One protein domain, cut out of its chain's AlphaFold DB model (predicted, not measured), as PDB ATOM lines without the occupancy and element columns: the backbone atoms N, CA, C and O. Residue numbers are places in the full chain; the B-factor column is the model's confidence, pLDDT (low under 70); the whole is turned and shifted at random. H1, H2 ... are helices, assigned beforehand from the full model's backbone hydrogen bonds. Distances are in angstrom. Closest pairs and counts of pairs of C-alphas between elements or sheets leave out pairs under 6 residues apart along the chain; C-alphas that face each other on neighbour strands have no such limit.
ATOM      1  N   LEU A  73     111.456 108.304  79.484       90.56
ATOM      2  CA  LEU A  73     110.142 108.623  78.938       90.56
ATOM      3  C   LEU A  73     110.144 108.367  77.416       90.56
ATOM      4  O   LEU A  73     111.142 108.678  76.759       90.56
ATOM      5  N   PRO A  74     109.045 107.858  76.821       88.88
ATOM      6  CA  PRO A  74     108.994 107.542  75.387       88.88
ATOM      7  C   PRO A  74     109.380 108.724  74.484       88.88
ATOM      8  O   PRO A  74     110.029 108.558  73.453       88.88
ATOM      9  N   CYS A  75     109.026 109.937  74.909       85.12
ATOM     10  CA  CYS A  75     109.327 111.181  74.213       85.12
ATOM     11  C   CYS A  75     110.828 111.549  74.222       85.12
ATOM     12  O   CYS A  75     111.283 112.278  73.342       85.12
ATOM     13  N   LEU A  76     111.609 111.011  75.165       90.12
ATOM     14  CA  LEU A  76     113.069 111.129  75.225       90.12
ATOM     15  C   LEU A  76     113.770 109.960  74.525       90.12
ATOM     16  O   LEU A  76     114.841 110.155  73.956       90.12
ATOM     17  N   GLU A  77     113.174 108.761  74.527       87.69
ATOM     18  CA  GLU A  77     113.723 107.589  73.823       87.69
ATOM     19  C   GLU A  77     113.915 107.870  72.325       87.69
ATOM     20  O   GLU A  77     114.926 107.480  71.754       87.69
ATOM     21  N   GLN A  78     113.008 108.615  71.691       84.31
ATOM     22  CA  GLN A  78     113.160 109.019  70.284       84.31
ATOM     23  C   GLN A  78     114.373 109.933  70.022       84.31
ATOM     24  O   GLN A  78     114.837 110.021  68.887       84.31
ATOM     25  N   LEU A  79     114.902 110.612  71.047       85.56
ATOM     26  CA  LEU A  79     116.012 111.559  70.913       85.56
ATOM     27  C   LEU A  79     117.392 110.906  71.006       85.56
ATOM     28  O   LEU A  79     118.391 111.542  70.667       85.56
ATOM     29  N   THR A  80     117.481 109.645  71.432       82.94
ATOM     30  CA  THR A  80     118.766 108.938  71.545       82.94
ATOM     31  C   THR A  80     119.452 108.772  70.186       82.94
ATOM     32  O   THR A  80     120.682 108.752  70.110       82.94
ATOM     33  N   HIS A  81     118.664 108.705  69.108       79.56
ATOM     34  CA  HIS A  81     119.116 108.398  67.749       79.56
ATOM     35  C   HIS A  81     118.815 109.503  66.728       79.56
ATOM     36  O   HIS A  81     118.862 109.246  65.528       79.56
ATOM     37  N   VAL A  82     118.506 110.724  67.175       82.06
ATOM     38  CA  VAL A  82     118.323 111.857  66.255       82.06
ATOM     39  C   VAL A  82     119.626 112.108  65.491       82.06
ATOM     40  O   VAL A  82     120.679 112.299  66.099       82.06
ATOM     41  N   GLU A  83     119.538 112.093  64.158       79.75
ATOM     42  CA  GLU A  83     120.680 112.320  63.260       79.75
ATOM     43  C   GLU A  83     121.052 113.806  63.149       79.75
ATOM     44  O   GLU A  83     122.216 114.143  62.937       79.75
ATOM     45  N   ASP A  84     120.078 114.710  63.303       84.69
ATOM     46  CA  ASP A  84     120.319 116.151  63.249       84.69
ATOM     47  C   ASP A  84     120.815 116.688  64.603       84.69
ATOM     48  O   ASP A  84     120.045 116.999  65.515       84.69
ATOM     49  N   GLU A  85     122.132 116.855  64.716       82.94
ATOM     50  CA  GLU A  85     122.769 117.450  65.892       82.94
ATOM     51  C   GLU A  85     122.255 118.862  66.206       82.94
ATOM     52  O   GLU A  85     122.134 119.226  67.374       82.94
ATOM     53  N   LYS A  86     121.903 119.681  65.204       84.50
ATOM     54  CA  LYS A  86     121.372 121.032  65.466       84.50
ATOM     55  C   LYS A  86     119.995 120.958  66.104       84.50
ATOM     56  O   LYS A  86     119.682 121.767  66.985       84.50
ATOM     57  N   GLN A  87     119.195 119.986  65.675       84.75
ATOM     58  CA  GLN A  87     117.911 119.693  66.289       84.75
ATOM     59  C   GLN A  87     118.118 119.282  67.754       84.75
ATOM     60  O   GLN A  87     117.500 119.873  68.639       84.75
ATOM     61  N   PHE A  88     119.036 118.351  68.031       86.75
ATOM     62  CA  PHE A  88     119.343 117.927  69.401       86.75
ATOM     63  C   PHE A  88     119.830 119.093  70.277       86.75
ATOM     64  O   PHE A  88     119.332 119.301  71.377       86.75
ATOM     65  N   VAL A  89     120.737 119.935  69.779       86.75
ATOM     66  CA  VAL A  89     121.204 121.121  70.517       86.75
ATOM     67  C   VAL A  89     120.063 122.099  70.811       86.75
ATOM     68  O   VAL A  89     119.999 122.657  71.905       86.75
ATOM     69  N   SER A  90     119.145 122.300  69.865       87.69
ATOM     70  CA  SER A  90     117.983 123.176  70.062       87.69
ATOM     71  C   SER A  90     117.025 122.623  71.121       87.69
ATOM     72  O   SER A  90     116.576 123.384  71.976       87.69
ATOM     73  N   PHE A  91     116.780 121.307  71.122       89.69
ATOM     74  CA  PHE A  91     116.031 120.627  72.187       89.69
ATOM     75  C   PHE A  91     116.640 120.903  73.556       89.69
ATOM     76  O   PHE A  91     115.961 121.337  74.484       89.69
ATOM     77  N   MET A  92     117.942 120.663  73.665       90.69
ATOM     78  CA  MET A  92     118.657 120.768  74.923       90.69
ATOM     79  C   MET A  92     118.665 122.203  75.460       90.69
ATOM     80  O   MET A  92     118.535 122.383  76.663       90.69
ATOM     81  N   LYS A  93     118.725 123.228  74.596       90.00
ATOM     82  CA  LYS A  93     118.570 124.641  75.000       90.00
ATOM     83  C   LYS A  93     117.178 124.960  75.547       90.00
ATOM     84  O   LYS A  93     117.048 125.716  76.503       90.00
ATOM     85  N   LEU A  94     116.127 124.389  74.960       91.38
ATOM     86  CA  LEU A  94     114.773 124.528  75.506       91.38
ATOM     87  C   LEU A  94     114.642 123.794  76.848       91.38
ATOM     88  O   LEU A  94     113.980 124.290  77.756       91.38
ATOM     89  N   CYS A  95     115.314 122.649  76.992       91.69
ATOM     90  CA  CYS A  95     115.377 121.924  78.257       91.69
ATOM     91  C   CYS A  95     116.175 122.673  79.324       91.69
ATOM     92  O   CYS A  95     115.767 122.642  80.474       91.69
ATOM     93  N   GLU A  96     117.260 123.368  78.975       91.75
ATOM     94  CA  GLU A  96     117.976 124.269  79.893       91.75
ATOM     95  C   GLU A  96     117.039 125.360  80.422       91.75
ATOM     96  O   GLU A  96     116.949 125.563  81.629       91.75
ATOM     97  N   TRP A  97     116.282 126.017  79.539       91.31
ATOM     98  CA  TRP A  97     115.306 127.023  79.962       91.31
ATOM     99  C   TRP A  97     114.238 126.438  80.901       91.31
ATOM    100  O   TRP A  97     113.894 127.045  81.917       91.31
ATOM    101  N   ALA A  98     113.722 125.245  80.594       92.00
ATOM    102  CA  ALA A  98     112.755 124.568  81.454       92.00
ATOM    103  C   ALA A  98     113.378 124.133  82.792       92.00
ATOM    104  O   ALA A  98     112.739 124.242  83.838       92.00
ATOM    105  N   TRP A  99     114.646 123.717  82.772       91.94
ATOM    106  CA  TRP A  99     115.412 123.330  83.951       91.94
ATOM    107  C   TRP A  99     115.496 124.457  84.975       91.94
ATOM    108  O   TRP A  99     115.290 124.210  86.158       91.94
ATOM    109  N   GLU A 100     115.718 125.701  84.542       89.62
ATOM    110  CA  GLU A 100     115.726 126.861  85.445       89.62
ATOM    111  C   GLU A 100     114.397 127.029  86.199       89.62
ATOM    112  O   GLU A 100     114.383 127.474  87.347       89.62
ATOM    113  N   GLN A 101     113.276 126.652  85.580       89.25
ATOM    114  CA  GLN A 101     111.962 126.669  86.227       89.25
ATOM    115  C   GLN A 101     111.814 125.504  87.219       89.25
ATOM    116  O   GLN A 101     111.299 125.699  88.320       89.25
ATOM    117  N   TRP A 102     112.285 124.308  86.853       91.19
ATOM    118  CA  TRP A 102     112.263 123.109  87.707       91.19
ATOM    119  C   TRP A 102     113.263 123.169  88.876       91.19
ATOM    120  O   TRP A 102     113.196 122.399  89.834       91.19
ATOM    121  N   GLU A 103     114.249 124.052  88.799       89.50
ATOM    122  CA  GLU A 103     115.178 124.290  89.897       89.50
ATOM    123  C   GLU A 103     114.519 125.142  90.990       89.50
ATOM    124  O   GLU A 103     114.688 124.877  92.179       89.50
ATOM    125  N   GLN A 104     113.680 126.109  90.600       86.62
ATOM    126  CA  GLN A 104     112.968 126.994  91.529       86.62
ATOM    127  C   GLN A 104     111.888 126.279  92.348       86.62
ATOM    128  O   GLN A 104     111.631 126.662  93.490       86.62
ATOM    129  N   ASP A 105     111.254 125.250  91.788       84.75
ATOM    130  CA  ASP A 105     110.267 124.422  92.492       84.75
ATOM    131  C   ASP A 105     110.909 123.219  93.224       84.75
ATOM    132  O   ASP A 105     110.203 122.428  93.853       84.75
ATOM    133  N   GLY A 106     112.245 123.107  93.183       81.75
ATOM    134  CA  GLY A 106     113.040 122.152  93.952       81.75
ATOM    135  C   GLY A 106     112.944 120.699  93.492       81.75
ATOM    136  O   GLY A 106     113.274 119.810  94.276       81.75
ATOM    137  N   GLY A 107     112.477 120.422  92.269       80.50
ATOM    138  CA  GLY A 107     112.349 119.034  91.807       80.50
ATOM    139  C   GLY A 107     113.349 118.599  90.742       80.50
ATOM    140  O   GLY A 107     113.098 117.588  90.093       80.50
ATOM    141  N   VAL A 108     114.445 119.324  90.547       87.25
ATOM    142  CA  VAL A 108     115.592 118.800  89.793       87.25
ATOM    143  C   VAL A 108     116.430 117.843  90.656       87.25
ATOM    144  O   VAL A 108     116.496 118.016  91.877       87.25
ATOM    145  N   PRO A 109     117.083 116.837  90.048       84.31
ATOM    146  CA  PRO A 109     118.091 116.017  90.712       84.31
ATOM    147  C   PRO A 109     119.178 116.863  91.380       84.31
ATOM    148  O   PRO A 109     119.607 117.883  90.838       84.31
ATOM    149  N   GLN A 110     119.642 116.413  92.546       82.06
ATOM    150  CA  GLN A 110     120.809 116.997  93.206       82.06
ATOM    151  C   GLN A 110     122.093 116.677  92.422       82.06
ATOM    152  O   GLN A 110     122.117 115.763  91.596       82.06
ATOM    153  N   GLY A 111     123.146 117.448  92.691       85.88
ATOM    154  CA  GLY A 111     124.464 117.255  92.093       85.88
ATOM    155  C   GLY A 111     124.771 118.220  90.955       85.88
ATOM    156  O   GLY A 111     124.019 119.144  90.656       85.88
ATOM    157  N   ILE A 112     125.906 117.994  90.296       91.69
ATOM    158  CA  ILE A 112     126.440 118.917  89.282       91.69
ATOM    159  C   ILE A 112     125.783 118.779  87.900       91.69
ATOM    160  O   ILE A 112     126.185 119.455  86.954       91.69
ATOM    161  N   GLY A 113     124.821 117.864  87.736       90.88
ATOM    162  CA  GLY A 113     124.233 117.557  86.430       90.88
ATOM    163  C   GLY A 113     123.579 118.771  85.770       90.88
ATOM    164  O   GLY A 113     123.771 118.996  84.575       90.88
ATOM    165  N   GLY A 114     122.868 119.589  86.552       90.88
ATOM    166  CA  GLY A 114     122.265 120.832  86.067       90.88
ATOM    167  C   GLY A 114     123.308 121.843  85.581       90.88
ATOM    168  O   GLY A 114     123.140 122.440  84.519       90.88
ATOM    169  N   ASP A 115     124.424 121.983  86.299       92.31
ATOM    170  CA  ASP A 115     125.520 122.871  85.898       92.31
ATOM    171  C   ASP A 115     126.224 122.369  84.634       92.31
ATOM    172  O   ASP A 115     126.549 123.158  83.745       92.31
ATOM    173  N   LEU A 116     126.410 121.051  84.501       93.12
ATOM    174  CA  LEU A 116     126.932 120.438  83.277       93.12
ATOM    175  C   LEU A 116     126.017 120.694  82.076       93.12
ATOM    176  O   LEU A 116     126.519 121.014  80.997       93.12
ATOM    177  N   LEU A 117     124.699 120.579  82.265       91.75
ATOM    178  CA  LEU A 117     123.701 120.870  81.238       91.75
ATOM    179  C   LEU A 117     123.812 122.325  80.763       91.75
ATOM    180  O   LEU A 117     124.023 122.546  79.571       91.75
ATOM    181  N   LYS A 118     123.758 123.290  81.693       90.31
ATOM    182  CA  LYS A 118     123.884 124.736  81.415       90.31
ATOM    183  C   LYS A 118     125.201 125.071  80.709       90.31
ATOM    184  O   LYS A 118     125.247 125.838  79.749       90.31
ATOM    185  N   LEU A 119     126.305 124.463  81.153       90.75
ATOM    186  CA  LEU A 119     127.604 124.654  80.511       90.75
ATOM    187  C   LEU A 119     127.614 124.125  79.079       90.75
ATOM    188  O   LEU A 119     128.154 124.803  78.212       90.75
ATOM    189  N   TRP A 120     127.043 122.945  78.823       89.38
ATOM    190  CA  TRP A 120     127.034 122.320  77.495       89.38
ATOM    191  C   TRP A 120     126.174 123.081  76.479       89.38
ATOM    192  O   TRP A 120     126.577 123.209  75.320       89.38
ATOM    193  N   THR A 121     125.017 123.604  76.893       85.75
ATOM    194  CA  THR A 121     124.115 124.387  76.030       85.75
ATOM    195  C   THR A 121     124.598 125.820  75.778       85.75
ATOM    196  O   THR A 121     124.192 126.438  74.784       85.75
ATOM    197  N   GLY A 122     125.490 126.332  76.631       81.94
ATOM    198  CA  GLY A 122     126.126 127.641  76.507       81.94
ATOM    199  C   GLY A 122     127.021 127.815  75.268       81.94
ATOM    200  O   GLY A 122     127.326 126.881  74.526       81.94
ATOM    201  N   ILE A 123     127.478 129.055  75.041       64.00
ATOM    202  CA  ILE A 123     128.196 129.483  73.818       64.00
ATOM    203  C   ILE A 123     129.500 128.695  73.575       64.00
ATOM    204  O   ILE A 123     129.858 128.435  72.423       64.00
ATOM    205  N   ASP A 124     130.197 128.298  74.643       63.53
ATOM    206  CA  ASP A 124     131.492 127.604  74.574       63.53
ATOM    207  C   ASP A 124     131.443 126.134  75.026       63.53
ATOM    208  O   ASP A 124     132.428 125.413  74.871       63.53
ATOM    209  N   GLY A 125     130.289 125.653  75.502       65.06
ATOM    210  CA  GLY A 125     130.126 124.311  76.068       65.06
ATOM    211  C   GLY A 125     130.533 123.177  75.141       65.06
ATOM    212  O   GLY A 125     131.177 122.216  75.549       65.06
ATOM    213  N   GLN A 126     130.212 123.308  73.858       69.38
ATOM    214  CA  GLN A 126     130.522 122.277  72.867       69.38
ATOM    215  C   GLN A 126     131.992 122.268  72.429       69.38
ATOM    216  O   GLN A 126     132.422 121.320  71.779       69.38
ATOM    217  N   LYS A 127     132.767 123.309  72.758       80.75
ATOM    218  CA  LYS A 127     134.204 123.378  72.440       80.75
ATOM    219  C   LYS A 127     135.061 122.766  73.542       80.75
ATOM    220  O   LYS A 127     136.163 122.297  73.272       80.75
ATOM    221  N   ASP A 128     134.568 122.803  74.774       88.75
ATOM    222  CA  ASP A 128     135.269 122.284  75.937       88.75
ATOM    223  C   ASP A 128     135.193 120.754  76.004       88.75
ATOM    224  O   ASP A 128     134.131 120.145  75.821       88.75
ATOM    225  N   THR A 129     136.314 120.126  76.369       91.75
ATOM    226  CA  THR A 129     136.318 118.695  76.689       91.75
ATOM    227  C   THR A 129     135.439 118.427  77.911       91.75
ATOM    228  O   THR A 129     135.202 119.300  78.755       91.75
ATOM    229  N   ARG A 130     134.973 117.185  78.053       92.25
ATOM    230  CA  ARG A 130     134.132 116.775  79.193       92.25
ATOM    231  C   ARG A 130     134.800 117.046  80.540       92.25
ATOM    232  O   ARG A 130     134.135 117.420  81.497       92.25
ATOM    233  N   TRP A 131     136.120 116.932  80.604       94.81
ATOM    234  CA  TRP A 131     136.905 117.220  81.805       94.81
ATOM    235  C   TRP A 131     136.987 118.706  82.142       94.81
ATOM    236  O   TRP A 131     136.892 119.057  83.318       94.81
ATOM    237  N   VAL A 132     137.127 119.573  81.131       93.81
ATOM    238  CA  VAL A 132     137.051 121.028  81.326       93.81
ATOM    239  C   VAL A 132     135.669 121.387  81.872       93.81
ATOM    240  O   VAL A 132     135.571 122.133  82.843       93.81
ATOM    241  N   ARG A 133     134.605 120.809  81.300       93.44
ATOM    242  CA  ARG A 133     133.226 121.061  81.743       93.44
ATOM    243  C   ARG A 133     132.945 120.539  83.139       93.44
ATOM    244  O   ARG A 133     132.385 121.279  83.935       93.44
ATOM    245  N   LEU A 134     133.418 119.339  83.473       94.81
ATOM    246  CA  LEU A 134     133.368 118.824  84.840       94.81
ATOM    247  C   LEU A 134     134.032 119.791  85.826       94.81
ATOM    248  O   LEU A 134     133.459 120.101  86.864       94.81
ATOM    249  N   ARG A 135     135.225 120.295  85.499       94.94
ATOM    250  CA  ARG A 135     135.959 121.221  86.367       94.94
ATOM    251  C   ARG A 135     135.254 122.571  86.516       94.94
ATOM    252  O   ARG A 135     135.229 123.105  87.618       94.94
ATOM    253  N   LYS A 136     134.679 123.103  85.431       93.69
ATOM    254  CA  LYS A 136     133.874 124.336  85.439       93.69
ATOM    255  C   LYS A 136     132.603 124.178  86.276       93.69
ATOM    256  O   LYS A 136     132.348 125.023  87.125       93.69
ATOM    257  N   ALA A 137     131.868 123.079  86.089       92.81
ATOM    258  CA  ALA A 137     130.676 122.751  86.878       92.81
ATOM    259  C   ALA A 137     131.020 122.601  88.364       92.81
ATOM    260  O   ALA A 137     130.292 123.053  89.238       92.81
ATOM    261  N   TYR A 138     132.186 122.027  88.659       93.38
ATOM    262  CA  TYR A 138     132.689 121.881  90.015       93.38
ATOM    263  C   TYR A 138     133.425 123.146  90.498       93.38
ATOM    264  O   TYR A 138     134.621 123.122  90.795       93.38
ATOM    265  N   ASN A 139     132.691 124.259  90.593       91.19
ATOM    266  CA  ASN A 139     133.149 125.559  91.116       91.19
ATOM    267  C   ASN A 139     134.320 126.214  90.349       91.19
ATOM    268  O   ASN A 139     135.090 126.964  90.949       91.19
ATOM    269  N   ASP A 140     134.486 125.906  89.059       93.44
ATOM    270  CA  ASP A 140     135.579 126.386  88.191       93.44
ATOM    271  C   ASP A 140     136.959 126.413  88.866       93.44
ATOM    272  O   ASP A 140     137.730 127.375  88.814       93.44
ATOM    273  N   ILE A 141     137.279 125.316  89.552       94.81
ATOM    274  CA  ILE A 141     138.548 125.204  90.260       94.81
ATOM    275  C   ILE A 141     139.717 125.037  89.282       94.81
ATOM    276  O   ILE A 141     139.574 124.665  88.117       94.81
ATOM    277  N   SER A 142     140.932 125.286  89.771       96.69
ATOM    278  CA  SER A 142     142.150 125.062  88.990       96.69
ATOM    279  C   SER A 142     142.393 123.573  88.701       96.69
ATOM    280  O   SER A 142     141.964 122.698  89.454       96.69
ATOM    281  N   GLN A 143     143.171 123.273  87.652       96.75
ATOM    282  CA  GLN A 143     143.568 121.898  87.312       96.75
ATOM    283  C   GLN A 143     144.218 121.153  88.487       96.75
ATOM    284  O   GLN A 143     143.995 119.962  88.671       96.75
ATOM    285  N   ILE A 144     145.037 121.847  89.286       97.19
ATOM    286  CA  ILE A 144     145.714 121.242  90.439       97.19
ATOM    287  C   ILE A 144     144.731 120.903  91.558       97.19
ATOM    288  O   ILE A 144     144.829 119.825  92.137       97.19
ATOM    289  N   ASN A 145     143.749 121.768  91.806       97.12
ATOM    290  CA  ASN A 145     142.718 121.502  92.803       97.12
ATOM    291  C   ASN A 145     141.820 120.349  92.357       97.12
ATOM    292  O   ASN A 145     141.517 119.478  93.165       97.12
ATOM    293  N   MET A 146     141.464 120.292  91.070       96.88
ATOM    294  CA  MET A 146     140.668 119.190  90.534       96.88
ATOM    295  C   MET A 146     141.431 117.864  90.564       96.88
ATOM    296  O   MET A 146     140.872 116.847  90.961       96.88
ATOM    297  N   ALA A 147     142.724 117.873  90.224       96.75
ATOM    298  CA  ALA A 147     143.585 116.697  90.326       96.75
ATOM    299  C   ALA A 147     143.637 116.153  91.764       96.75
ATOM    300  O   ALA A 147     143.475 114.951  91.970       96.75
ATOM    301  N   ASN A 148     143.806 117.043  92.748       95.88
ATOM    302  CA  ASN A 148     143.797 116.684  94.165       95.88
ATOM    303  C   ASN A 148     142.428 116.153  94.614       95.88
ATOM    304  O   ASN A 148     142.387 115.164  95.338       95.88
ATOM    305  N   CYS A 149     141.337 116.781  94.162       94.62
ATOM    306  CA  CYS A 149     139.963 116.371  94.451       94.62
ATOM    307  C   CYS A 149     139.716 114.919  94.025       94.62
ATOM    308  O   CYS A 149     139.294 114.108  94.837       94.62
ATOM    309  N   ILE A 150     140.081 114.560  92.790       93.88
ATOM    310  CA  ILE A 150     139.869 113.206  92.249       93.88
ATOM    311  C   ILE A 150     141.054 112.252  92.500       93.88
ATOM    312  O   ILE A 150     141.177 111.218  91.840       93.88
ATOM    313  N   GLY A 151     141.974 112.605  93.401       93.50
ATOM    314  CA  GLY A 151     143.051 111.714  93.839       93.50
ATOM    315  C   GLY A 151     144.069 111.321  92.757       93.50
ATOM    316  O   GLY A 151     144.641 110.231  92.810       93.50
ATOM    317  N   VAL A 152     144.327 112.179  91.764       95.50
ATOM    318  CA  VAL A 152     145.330 111.936  90.711       95.50
ATOM    319  C   VAL A 152     146.434 112.988  90.723       95.50
ATOM    320  O   VAL A 152     146.263 114.116  91.168       95.50
ATOM    321  N   ASN A 153     147.602 112.649  90.172       96.75
ATOM    322  CA  ASN A 153     148.653 113.649  90.000       96.75
ATOM    323  C   ASN A 153     148.285 114.664  88.895       96.75
ATOM    324  O   ASN A 153     147.610 114.327  87.919       96.75
ATOM    325  N   ILE A 154     148.807 115.891  88.997       97.25
ATOM    326  CA  ILE A 154     148.530 116.975  88.037       97.25
ATOM    327  C   ILE A 154     148.922 116.639  86.588       97.25
ATOM    328  O   ILE A 154     148.261 117.079  85.654       97.25
ATOM    329  N   LYS A 155     149.971 115.836  86.361       97.25
ATOM    330  CA  LYS A 155     150.367 115.432  84.999       97.25
ATOM    331  C   LYS A 155     149.316 114.508  84.378       97.25
ATOM    332  O   LYS A 155     148.942 114.706  83.232       97.25
ATOM    333  N   LYS A 156     148.810 113.546  85.152       96.69
ATOM    334  CA  LYS A 156     147.733 112.630  84.772       96.69
ATOM    335  C   LYS A 156     146.450 113.417  84.524       96.69
ATOM    336  O   LYS A 156     145.810 113.185  83.510       96.69
ATOM    337  N   TYR A 157     146.114 114.373  85.392       97.38
ATOM    338  CA  TYR A 157     144.937 115.221  85.195       97.38
ATOM    339  C   TYR A 157     145.000 116.033  83.896       97.38
ATOM    340  O   TYR A 157     144.037 116.044  83.146       97.38
ATOM    341  N   ARG A 158     146.145 116.645  83.575       97.12
ATOM    342  CA  ARG A 158     146.313 117.383  82.310       97.12
ATOM    343  C   ARG A 158     146.091 116.505  81.081       97.12
ATOM    344  O   ARG A 158     145.406 116.932  80.163       97.12
ATOM    345  N   LEU A 159     146.621 115.281  81.100       97.50
ATOM    346  CA  LEU A 159     146.402 114.310  80.024       97.50
ATOM    347  C   LEU A 159     144.934 113.862  79.940       97.50
ATOM    348  O   LEU A 159     144.439 113.624  78.846       97.50
ATOM    349  N   LEU A 160     144.230 113.748  81.075       96.44
ATOM    350  CA  LEU A 160     142.783 113.489  81.085       96.44
ATOM    351  C   LEU A 160     142.025 114.666  80.460       96.44
ATOM    352  O   LEU A 160     141.187 114.450  79.596       96.44
ATOM    353  N   GLU A 161     142.348 115.903  80.848       94.88
ATOM    354  CA  GLU A 161     141.665 117.103  80.350       94.88
ATOM    355  C   GLU A 161     141.871 117.334  78.848       94.88
ATOM    356  O   GLU A 161     140.960 117.812  78.174       94.88
ATOM    357  N   GLN A 162     143.028 116.920  78.328       93.75
ATOM    358  CA  GLN A 162     143.354 116.873  76.898       93.75
ATOM    359  C   GLN A 162     142.750 115.658  76.167       93.75
ATOM    360  O   GLN A 162     142.880 115.561  74.954       93.75
ATOM    361  N   GLU A 163     142.095 114.743  76.890       92.38
ATOM    362  CA  GLU A 163     141.567 113.460  76.398       92.38
ATOM    363  C   GLU A 163     142.628 112.515  75.784       92.38
ATOM    364  O   GLU A 163     142.291 111.540  75.112       92.38
ATOM    365  N   ASP A 164     143.911 112.730  76.099       94.06
ATOM    366  CA  ASP A 164     145.035 111.881  75.673       94.06
ATOM    367  C   ASP A 164     145.061 110.530  76.405       94.06
ATOM    368  O   ASP A 164     145.596 109.535  75.907       94.06
ATOM    369  N   ILE A 165     144.495 110.480  77.615       95.31
ATOM    370  CA  ILE A 165     144.311 109.247  78.384       95.31
ATOM    371  C   ILE A 165     142.864 109.118  78.853       95.31
ATOM    372  O   ILE A 165     142.165 110.107  79.059       95.31
ATOM    373  N   LYS A 166     142.424 107.877  79.073       94.62
ATOM    374  CA  LYS A 166     141.058 107.561  79.507       94.62
ATOM    375  C   LYS A 166     141.023 107.084  80.967       94.62
ATOM    376  O   LYS A 166     141.972 106.422  81.401       94.62
ATOM    377  N   PRO A 167     139.956 107.384  81.729       95.19
ATOM    378  CA  PRO A 167     139.823 106.932  83.110       95.19
ATOM    379  C   PRO A 167     139.478 105.436  83.181       95.19
ATOM    380  O   PRO A 167     138.793 104.901  82.315       95.19
ATOM    381  N   ASP A 168     139.946 104.746  84.217       95.50
ATOM    382  CA  ASP A 168     139.473 103.394  84.536       95.50
ATOM    383  C   ASP A 168     138.192 103.451  85.391       95.50
ATOM    384  O   ASP A 168     137.774 104.519  85.843       95.50
ATOM    385  N   ALA A 169     137.547 102.301  85.597       95.38
ATOM    386  CA  ALA A 169     136.298 102.226  86.355       95.38
ATOM    387  C   ALA A 169     136.434 102.708  87.812       95.38
ATOM    388  O   ALA A 169     135.471 103.221  88.373       95.38
ATOM    389  N   GLU A 170     137.614 102.561  88.423       94.62
ATOM    390  CA  GLU A 170     137.857 103.041  89.787       94.62
ATOM    391  C   GLU A 170     137.926 104.568  89.819       94.62
ATOM    392  O   GLU A 170     137.298 105.197  90.667       94.62
ATOM    393  N   LEU A 171     138.632 105.179  88.864       95.50
ATOM    394  CA  LEU A 171     138.685 106.631  88.752       95.50
ATOM    395  C   LEU A 171     137.296 107.223  88.466       95.50
ATOM    396  O   LEU A 171     136.951 108.240  89.054       95.50
ATOM    397  N   LEU A 172     136.488 106.584  87.613       95.75
ATOM    398  CA  LEU A 172     135.103 107.010  87.364       95.75
ATOM    399  C   LEU A 172     134.238 106.938  88.629       95.75
ATOM    400  O   LEU A 172     133.478 107.867  88.892       95.75
ATOM    401  N   LEU A 173     134.385 105.877  89.429       94.81
ATOM    402  CA  LEU A 173     133.705 105.777  90.718       94.81
ATOM    403  C   LEU A 173     134.123 106.915  91.653       94.81
ATOM    404  O   LEU A 173     133.275 107.572  92.248       94.81
ATOM    405  N   HIS A 174     135.423 107.171  91.765       94.44
ATOM    406  CA  HIS A 174     135.919 108.205  92.659       94.44
ATOM    407  C   HIS A 174     135.482 109.612  92.221       94.44
ATOM    408  O   HIS A 174     135.152 110.446  93.059       94.44
ATOM    409  N   ILE A 175     135.399 109.875  90.913       95.00
ATOM    410  CA  ILE A 175     134.847 111.133  90.391       95.00
ATOM    411  C   ILE A 175     133.394 111.309  90.827       95.00
ATOM    412  O   ILE A 175     133.036 112.394  91.290       95.00
ATOM    413  N   TYR A 176     132.577 110.261  90.721       94.12
ATOM    414  CA  TYR A 176     131.200 110.299  91.201       94.12
ATOM    415  C   TYR A 176     131.140 110.611  92.701       94.12
ATOM    416  O   TYR A 176     130.430 111.520  93.107       94.12
ATOM    417  N   GLU A 177     131.959 109.952  93.522       93.25
ATOM    418  CA  GLU A 177     131.974 110.182  94.975       93.25
ATOM    419  C   GLU A 177     132.346 111.615  95.380       93.25
ATOM    420  O   GLU A 177     131.929 112.070  96.443       93.25
ATOM    421  N   GLN A 178     133.148 112.317  94.574       93.69
ATOM    422  CA  GLN A 178     133.613 113.673  94.891       93.69
ATOM    423  C   GLN A 178     132.761 114.777  94.261       93.69
ATOM    424  O   GLN A 178     132.672 115.880  94.802       93.69
ATOM    425  N   THR A 179     132.184 114.501  93.092       92.88
ATOM    426  CA  THR A 179     131.550 115.522  92.248       92.88
ATOM    427  C   THR A 179     130.084 115.250  91.949       92.88
ATOM    428  O   THR A 179     129.435 116.107  91.368       92.88
ATOM    429  N   ASP A 180     129.562 114.077  92.312       92.50
ATOM    430  CA  ASP A 180     128.217 113.606  91.954       92.50
ATOM    431  C   ASP A 180     127.992 113.470  90.429       92.50
ATOM    432  O   ASP A 180     126.876 113.413  89.915       92.50
ATOM    433  N   CYS A 181     129.086 113.406  89.660       93.44
ATOM    434  CA  CYS A 181     129.055 113.192  88.219       93.44
ATOM    435  C   CYS A 181     128.980 111.699  87.889       93.44
ATOM    436  O   CYS A 181     129.941 110.959  88.124       93.44
ATOM    437  N   LYS A 182     127.860 111.242  87.316       92.62
ATOM    438  CA  LYS A 182     127.698 109.832  86.924       92.62
ATOM    439  C   LYS A 182     128.674 109.451  85.789       92.62
ATOM    440  O   LYS A 182     128.856 110.240  84.856       92.62
ATOM    441  N   PRO A 183     129.254 108.233  85.798       93.31
ATOM    442  CA  PRO A 183     130.162 107.745  84.752       93.31
ATOM    443  C   PRO A 183     129.626 107.869  83.321       93.31
ATOM    444  O   PRO A 183     130.406 108.096  82.393       93.31
ATOM    445  N   GLY A 184     128.307 107.764  83.144       91.88
ATOM    446  CA  GLY A 184     127.599 107.947  81.884       91.88
ATOM    447  C   GLY A 184     127.991 109.226  81.150       91.88
ATOM    448  O   GLY A 184     128.145 109.178  79.935       91.88
ATOM    449  N   PHE A 185     128.283 110.318  81.861       93.56
ATOM    450  CA  PHE A 185     128.752 111.575  81.269       93.56
ATOM    451  C   PHE A 185     130.011 111.400  80.394       93.56
ATOM    452  O   PHE A 185     130.123 111.971  79.309       93.56
ATOM    453  N   PHE A 186     130.953 110.555  80.823       93.19
ATOM    454  CA  PHE A 186     132.188 110.277  80.082       93.19
ATOM    455  C   PHE A 186     132.034 109.206  79.003       93.19
ATOM    456  O   PHE A 186     132.924 109.048  78.169       93.19
ATOM    457  N   MET A 187     130.945 108.447  79.022       89.88
ATOM    458  CA  MET A 187     130.756 107.270  78.173       89.88
ATOM    459  C   MET A 187     129.768 107.559  77.038       89.88
ATOM    460  O   MET A 187     130.062 107.306  75.875       89.88
ATOM    461  N   ASP A 188     128.615 108.121  77.386       88.56
ATOM    462  CA  ASP A 188     127.523 108.523  76.502       88.56
ATOM    463  C   ASP A 188     126.900 109.806  77.055       88.56
ATOM    464  O   ASP A 188     125.963 109.799  77.854       88.56
ATOM    465  N   GLU A 189     127.484 110.922  76.632       87.75
ATOM    466  CA  GLU A 189     127.085 112.257  77.061       87.75
ATOM    467  C   GLU A 189     125.624 112.573  76.701       87.75
ATOM    468  O   GLU A 189     124.893 113.148  77.509       87.75
ATOM    469  N   ARG A 190     125.169 112.156  75.513       89.31
ATOM    470  CA  ARG A 190     123.778 112.344  75.087       89.31
ATOM    471  C   ARG A 190     122.831 111.600  76.020       89.31
ATOM    472  O   ARG A 190     121.907 112.205  76.562       89.31
ATOM    473  N   GLY A 191     123.067 110.305  76.227       90.25
ATOM    474  CA  GLY A 191     122.262 109.495  77.134       90.25
ATOM    475  C   GLY A 191     122.310 110.000  78.575       90.25
ATOM    476  O   GLY A 191     121.296 109.938  79.266       90.25
ATOM    477  N   TYR A 192     123.443 110.555  79.018       92.19
ATOM    478  CA  TYR A 192     123.564 111.202  80.323       92.19
ATOM    479  C   TYR A 192     122.598 112.384  80.463       92.19
ATOM    480  O   TYR A 192     121.766 112.371  81.371       92.19
ATOM    481  N   TYR A 193     122.620 113.360  79.550       92.62
ATOM    482  CA  TYR A 193     121.707 114.505  79.652       92.62
ATOM    483  C   TYR A 193     120.236 114.116  79.501       92.62
ATOM    484  O   TYR A 193     119.388 114.634  80.226       92.62
ATOM    485  N   LEU A 194     119.921 113.167  78.613       93.12
ATOM    486  CA  LEU A 194     118.558 112.645  78.498       93.12
ATOM    487  C   LEU A 194     118.104 111.963  79.794       93.12
ATOM    488  O   LEU A 194     116.967 112.158  80.215       93.12
ATOM    489  N   SER A 195     118.987 111.210  80.460       92.06
ATOM    490  CA  SER A 195     118.677 110.602  81.760       92.06
ATOM    491  C   SER A 195     118.469 111.645  82.858       92.06
ATOM    492  O   SER A 195     117.564 111.488  83.671       92.06
ATOM    493  N   LEU A 196     119.225 112.743  82.831       92.56
ATOM    494  CA  LEU A 196     119.087 113.846  83.775       92.56
ATOM    495  C   LEU A 196     117.728 114.554  83.624       92.56
ATOM    496  O   LEU A 196     117.021 114.751  84.610       92.56
ATOM    497  N   ILE A 197     117.331 114.877  82.388       93.81
ATOM    498  CA  ILE A 197     116.005 115.447  82.089       93.81
ATOM    499  C   ILE A 197     114.906 114.462  82.497       93.81
ATOM    500  O   ILE A 197     113.913 114.846  83.109       93.81
ATOM    501  N   ASN A 198     115.096 113.174  82.204       93.56
ATOM    502  CA  ASN A 198     114.154 112.141  82.603       93.56
ATOM    503  C   ASN A 198     113.968 112.089  84.125       93.56
ATOM    504  O   ASN A 198     112.835 112.019  84.582       93.56
ATOM    505  N   GLU A 199     115.046 112.127  84.908       91.69
ATOM    506  CA  GLU A 199     114.976 112.128  86.375       91.69
ATOM    507  C   GLU A 199     114.256 113.374  86.923       91.69
ATOM    508  O   GLU A 199     113.545 113.264  87.919       91.69
ATOM    509  N   ALA A 200     114.375 114.530  86.260       92.00
ATOM    510  CA  ALA A 200     113.657 115.748  86.643       92.00
ATOM    511  C   ALA A 200     112.156 115.710  86.301       92.00
ATOM    512  O   ALA A 200     111.342 116.292  87.024       92.00
ATOM    513  N   CYS A 201     111.770 115.054  85.202       92.12
ATOM    514  CA  CYS A 201     110.384 115.063  84.724       92.12
ATOM    515  C   CYS A 201     109.559 113.864  85.192       92.12
ATOM    516  O   CYS A 201     108.370 114.009  85.462       92.12
ATOM    517  N   LYS A 202     110.161 112.675  85.259       88.88
ATOM    518  CA  LYS A 202     109.426 111.419  85.396       88.88
ATOM    519  C   LYS A 202     108.657 111.344  86.713       88.88
ATOM    520  O   LYS A 202     109.234 111.449  87.792       88.88
ATOM    521  N   GLY A 203     107.355 111.089  86.614       87.12
ATOM    522  CA  GLY A 203     106.439 111.067  87.756       87.12
ATOM    523  C   GLY A 203     105.881 112.442  88.135       87.12
ATOM    524  O   GLY A 203     105.163 112.541  89.129       87.12
ATOM    525  N   ASN A 204     106.176 113.491  87.358       90.50
ATOM    526  CA  ASN A 204     105.603 114.825  87.502       90.50
ATOM    527  C   ASN A 204     104.869 115.222  86.212       90.50
ATOM    528  O   ASN A 204     105.483 115.719  85.268       90.50
ATOM    529  N   GLU A 205     103.543 115.042  86.200       89.94
ATOM    530  CA  GLU A 205     102.679 115.260  85.026       89.94
ATOM    531  C   GLU A 205     102.913 116.623  84.364       89.94
ATOM    532  O   GLU A 205     103.101 116.699  83.154       89.94
ATOM    533  N   ARG A 206     103.023 117.695  85.158       90.38
ATOM    534  CA  ARG A 206     103.254 119.049  84.639       90.38
ATOM    535  C   ARG A 206     104.560 119.153  83.847       90.38
ATOM    536  O   ARG A 206     104.619 119.872  82.852       90.38
ATOM    537  N   ARG A 207     105.628 118.496  84.301       92.25
ATOM    538  CA  ARG A 207     106.937 118.550  83.629       92.25
ATOM    539  C   ARG A 207     106.994 117.627  82.424       92.25
ATOM    540  O   ARG A 207     107.616 117.981  81.428       92.25
ATOM    541  N   GLU A 208     106.330 116.478  82.500       92.06
ATOM    542  CA  GLU A 208     106.159 115.593  81.347       92.06
ATOM    543  C   GLU A 208     105.381 116.301  80.224       92.06
ATOM    544  O   GLU A 208     105.829 116.293  79.079       92.06
ATOM    545  N   GLU A 209     104.296 117.012  80.551       90.94
ATOM    546  CA  GLU A 209     103.544 117.838  79.596       90.94
ATOM    547  C   GLU A 209     104.412 118.945  78.981       90.94
ATOM    548  O   GLU A 209     104.452 119.093  77.758       90.94
ATOM    549  N   GLN A 210     105.165 119.685  79.803       91.31
ATOM    550  CA  GLN A 210     106.100 120.708  79.312       91.31
ATOM    551  C   GLN A 210     107.148 120.124  78.357       91.31
ATOM    552  O   GLN A 210     107.470 120.724  77.331       91.31
ATOM    553  N   LEU A 211     107.673 118.941  78.673       92.31
ATOM    554  CA  LEU A 211     108.644 118.248  77.837       92.31
ATOM    555  C   LEU A 211     108.046 117.841  76.481       92.31
ATOM    556  O   LEU A 211     108.690 117.999  75.441       92.31
ATOM    557  N   GLU A 212     106.799 117.365  76.466       90.31
ATOM    558  CA  GLU A 212     106.078 117.097  75.220       90.31
ATOM    559  C   GLU A 212     105.819 118.364  74.397       90.31
ATOM    560  O   GLU A 212     105.889 118.326  73.167       90.31
ATOM    561  N   GLU A 213     105.503 119.487  75.042       90.88
ATOM    562  CA  GLU A 213     105.324 120.769  74.359       90.88
ATOM    563  C   GLU A 213     106.615 121.241  73.690       90.88
ATOM    564  O   GLU A 213     106.581 121.635  72.522       90.88
ATOM    565  N   ILE A 214     107.752 121.135  74.385       90.69
ATOM    566  CA  ILE A 214     109.080 121.431  73.829       90.69
ATOM    567  C   ILE A 214     109.320 120.608  72.557       90.69
ATOM    568  O   ILE A 214     109.692 121.158  71.519       90.69
ATOM    569  N   LEU A 215     109.040 119.305  72.599       86.06
ATOM    570  CA  LEU A 215     109.181 118.422  71.439       86.06
ATOM    571  C   LEU A 215     108.251 118.813  70.284       86.06
ATOM    572  O   LEU A 215     108.693 118.905  69.137       86.06
ATOM    573  N   LYS A 216     106.982 119.125  70.576       86.56
ATOM    574  CA  LYS A 216     106.014 119.606  69.574       86.56
ATOM    575  C   LYS A 216     106.459 120.919  68.931       86.56
ATOM    576  O   LYS A 216     106.171 121.139  67.756       86.56
ATOM    577  N   MET A 217     107.123 121.808  69.673       83.62
ATOM    578  CA  MET A 217     107.688 123.031  69.097       83.62
ATOM    579  C   MET A 217     108.775 122.690  68.084       83.62
ATOM    580  O   MET A 217     108.765 123.245  66.992       83.62
ATOM    581  N   MET A 218     109.655 121.739  68.390       78.00
ATOM    582  CA  MET A 218     110.738 121.361  67.483       78.00
ATOM    583  C   MET A 218     110.261 120.761  66.163       78.00
ATOM    584  O   MET A 218     110.818 121.086  65.119       78.00
ATOM    585  N   ASP A 219     109.229 119.917  66.189       71.69
ATOM    586  CA  ASP A 219     108.690 119.319  64.961       71.69
ATOM    587  C   ASP A 219     108.041 120.353  64.031       71.69
ATOM    588  O   ASP A 219     107.959 120.122  62.827       71.69
TER     589      ASP A 219
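What this domain is: This is residues 73 to 219 of the 222 residues of the protein "XRE family transcriptional regulator" of Lachnospiraceae bacterium (UniProt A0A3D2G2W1). The chain makes an out-and-back row of helices: H2, H3, H4 and the pair H5 and H6 follow one another out along the longest axis, and H7, H8 and H9 return along one side of them to H10, which packs on the long helix H2 and runs opposite to it. H5 and H6 make the far end, H10 the near end, and the small H1 sits by H10 and H9. The printed part has 147 residues with ten named helices, H1 to H10 in chain order, and no named strand; the class is all helix. It is compact, with a radius of gyration of the C-alphas of 16.0 A and spans of 47 by 32 by 27 A.

Where its parts are: The longest helix, H2, holds residues 85 to 104 and is 29.1 A from first to last C-alpha, from C-alpha 85 at (122.769, 117.450, 65.892) to C-alpha 104 at (112.968, 126.994, 91.529). H10, residues 205 to 219, is 21.3 A long and ends at C-alpha 219 at (108.690, 119.319, 64.961). H9, residues 189 to 201, is 18.6 A long. H3 is residues 113 to 121, 12.4 A long, and H4 is residues 130 to 137. H5 is residues 143 to 149, and H6 is residues 154 to 161, with C-alpha 154 at (148.530, 116.975, 88.037). H7, residues 169 to 179, is 15.3 A long. Two helices have four residues each: H1, residues 74 to 77, and H8, residues 184 to 187.

How they stand to each other: H2, H9 and H10 form a bundle, a group of neighbouring helices. H2 touches H10 at a shallow tilt of 27 degrees, opposite ways; their closest C-alphas, of Leu 94 and Ile 214, are 6.7 A apart. H9 is close to H2 but not clearly touching, with the C-alphas of Cys 95 and Ile 197 at 7.6 A; they run the same way at a tilt of 36 degrees, only just steep. H9 and H10 touch only at the corner by their link, closest at the C-alphas of Cys 201 and Arg 207, 5.0 A. H1 only just touches H10, with 3 pairs of C-alphas within 8 A, the closest being Cys 75 and Glu 212 at 6.8 A. H2 and H3 are a helical hairpin at a steep tilt of 42 degrees, closest at the C-alphas of Lys 93 and Thr 121, 5.6 A. H3 touches H4 at a steep tilt of 67 degrees, with the C-alphas of Asp 115 and Ala 137 at 5.2 A. H9 only just touches H3, with 3 pairs within 8 A and with its residues 193 to 196 alone; the C-alphas of Leu 117 and Tyr 193 are closest, 6.9 A apart. H4 touches H6, about perpendicular at 75 degrees, closest at the C-alphas of Trp 131 and Glu 161, 5.0 A. H5 and H6 touch, about perpendicular at 78 degrees, with the C-alphas of Ala 147 and Ile 154 at 5.5 A. H7 touches no helix, but is close to H5, where the C-alphas of Cys 149 and Gln 178 are 6.9 A apart. H8 and H9 touch only at the corner, closest at the C-alphas of Phe 185 and Tyr 192, 5.3 A. Every O i to N i+4 pair is within hydrogen-bond range in H3, H4, H5, H6, H7, H9 and H10, and 14 of 16 are in H2; H1 and H8 are too short for such a pair.

The domain as a whole: The two C-alphas farthest apart, of Lys 155 and Glu 205, are 47.7 A apart. The printed part has no cut, and no link is long. The mean pLDDT of the printed part is 90.2, and residues 123 to 126, between H3 and H4, are under 70.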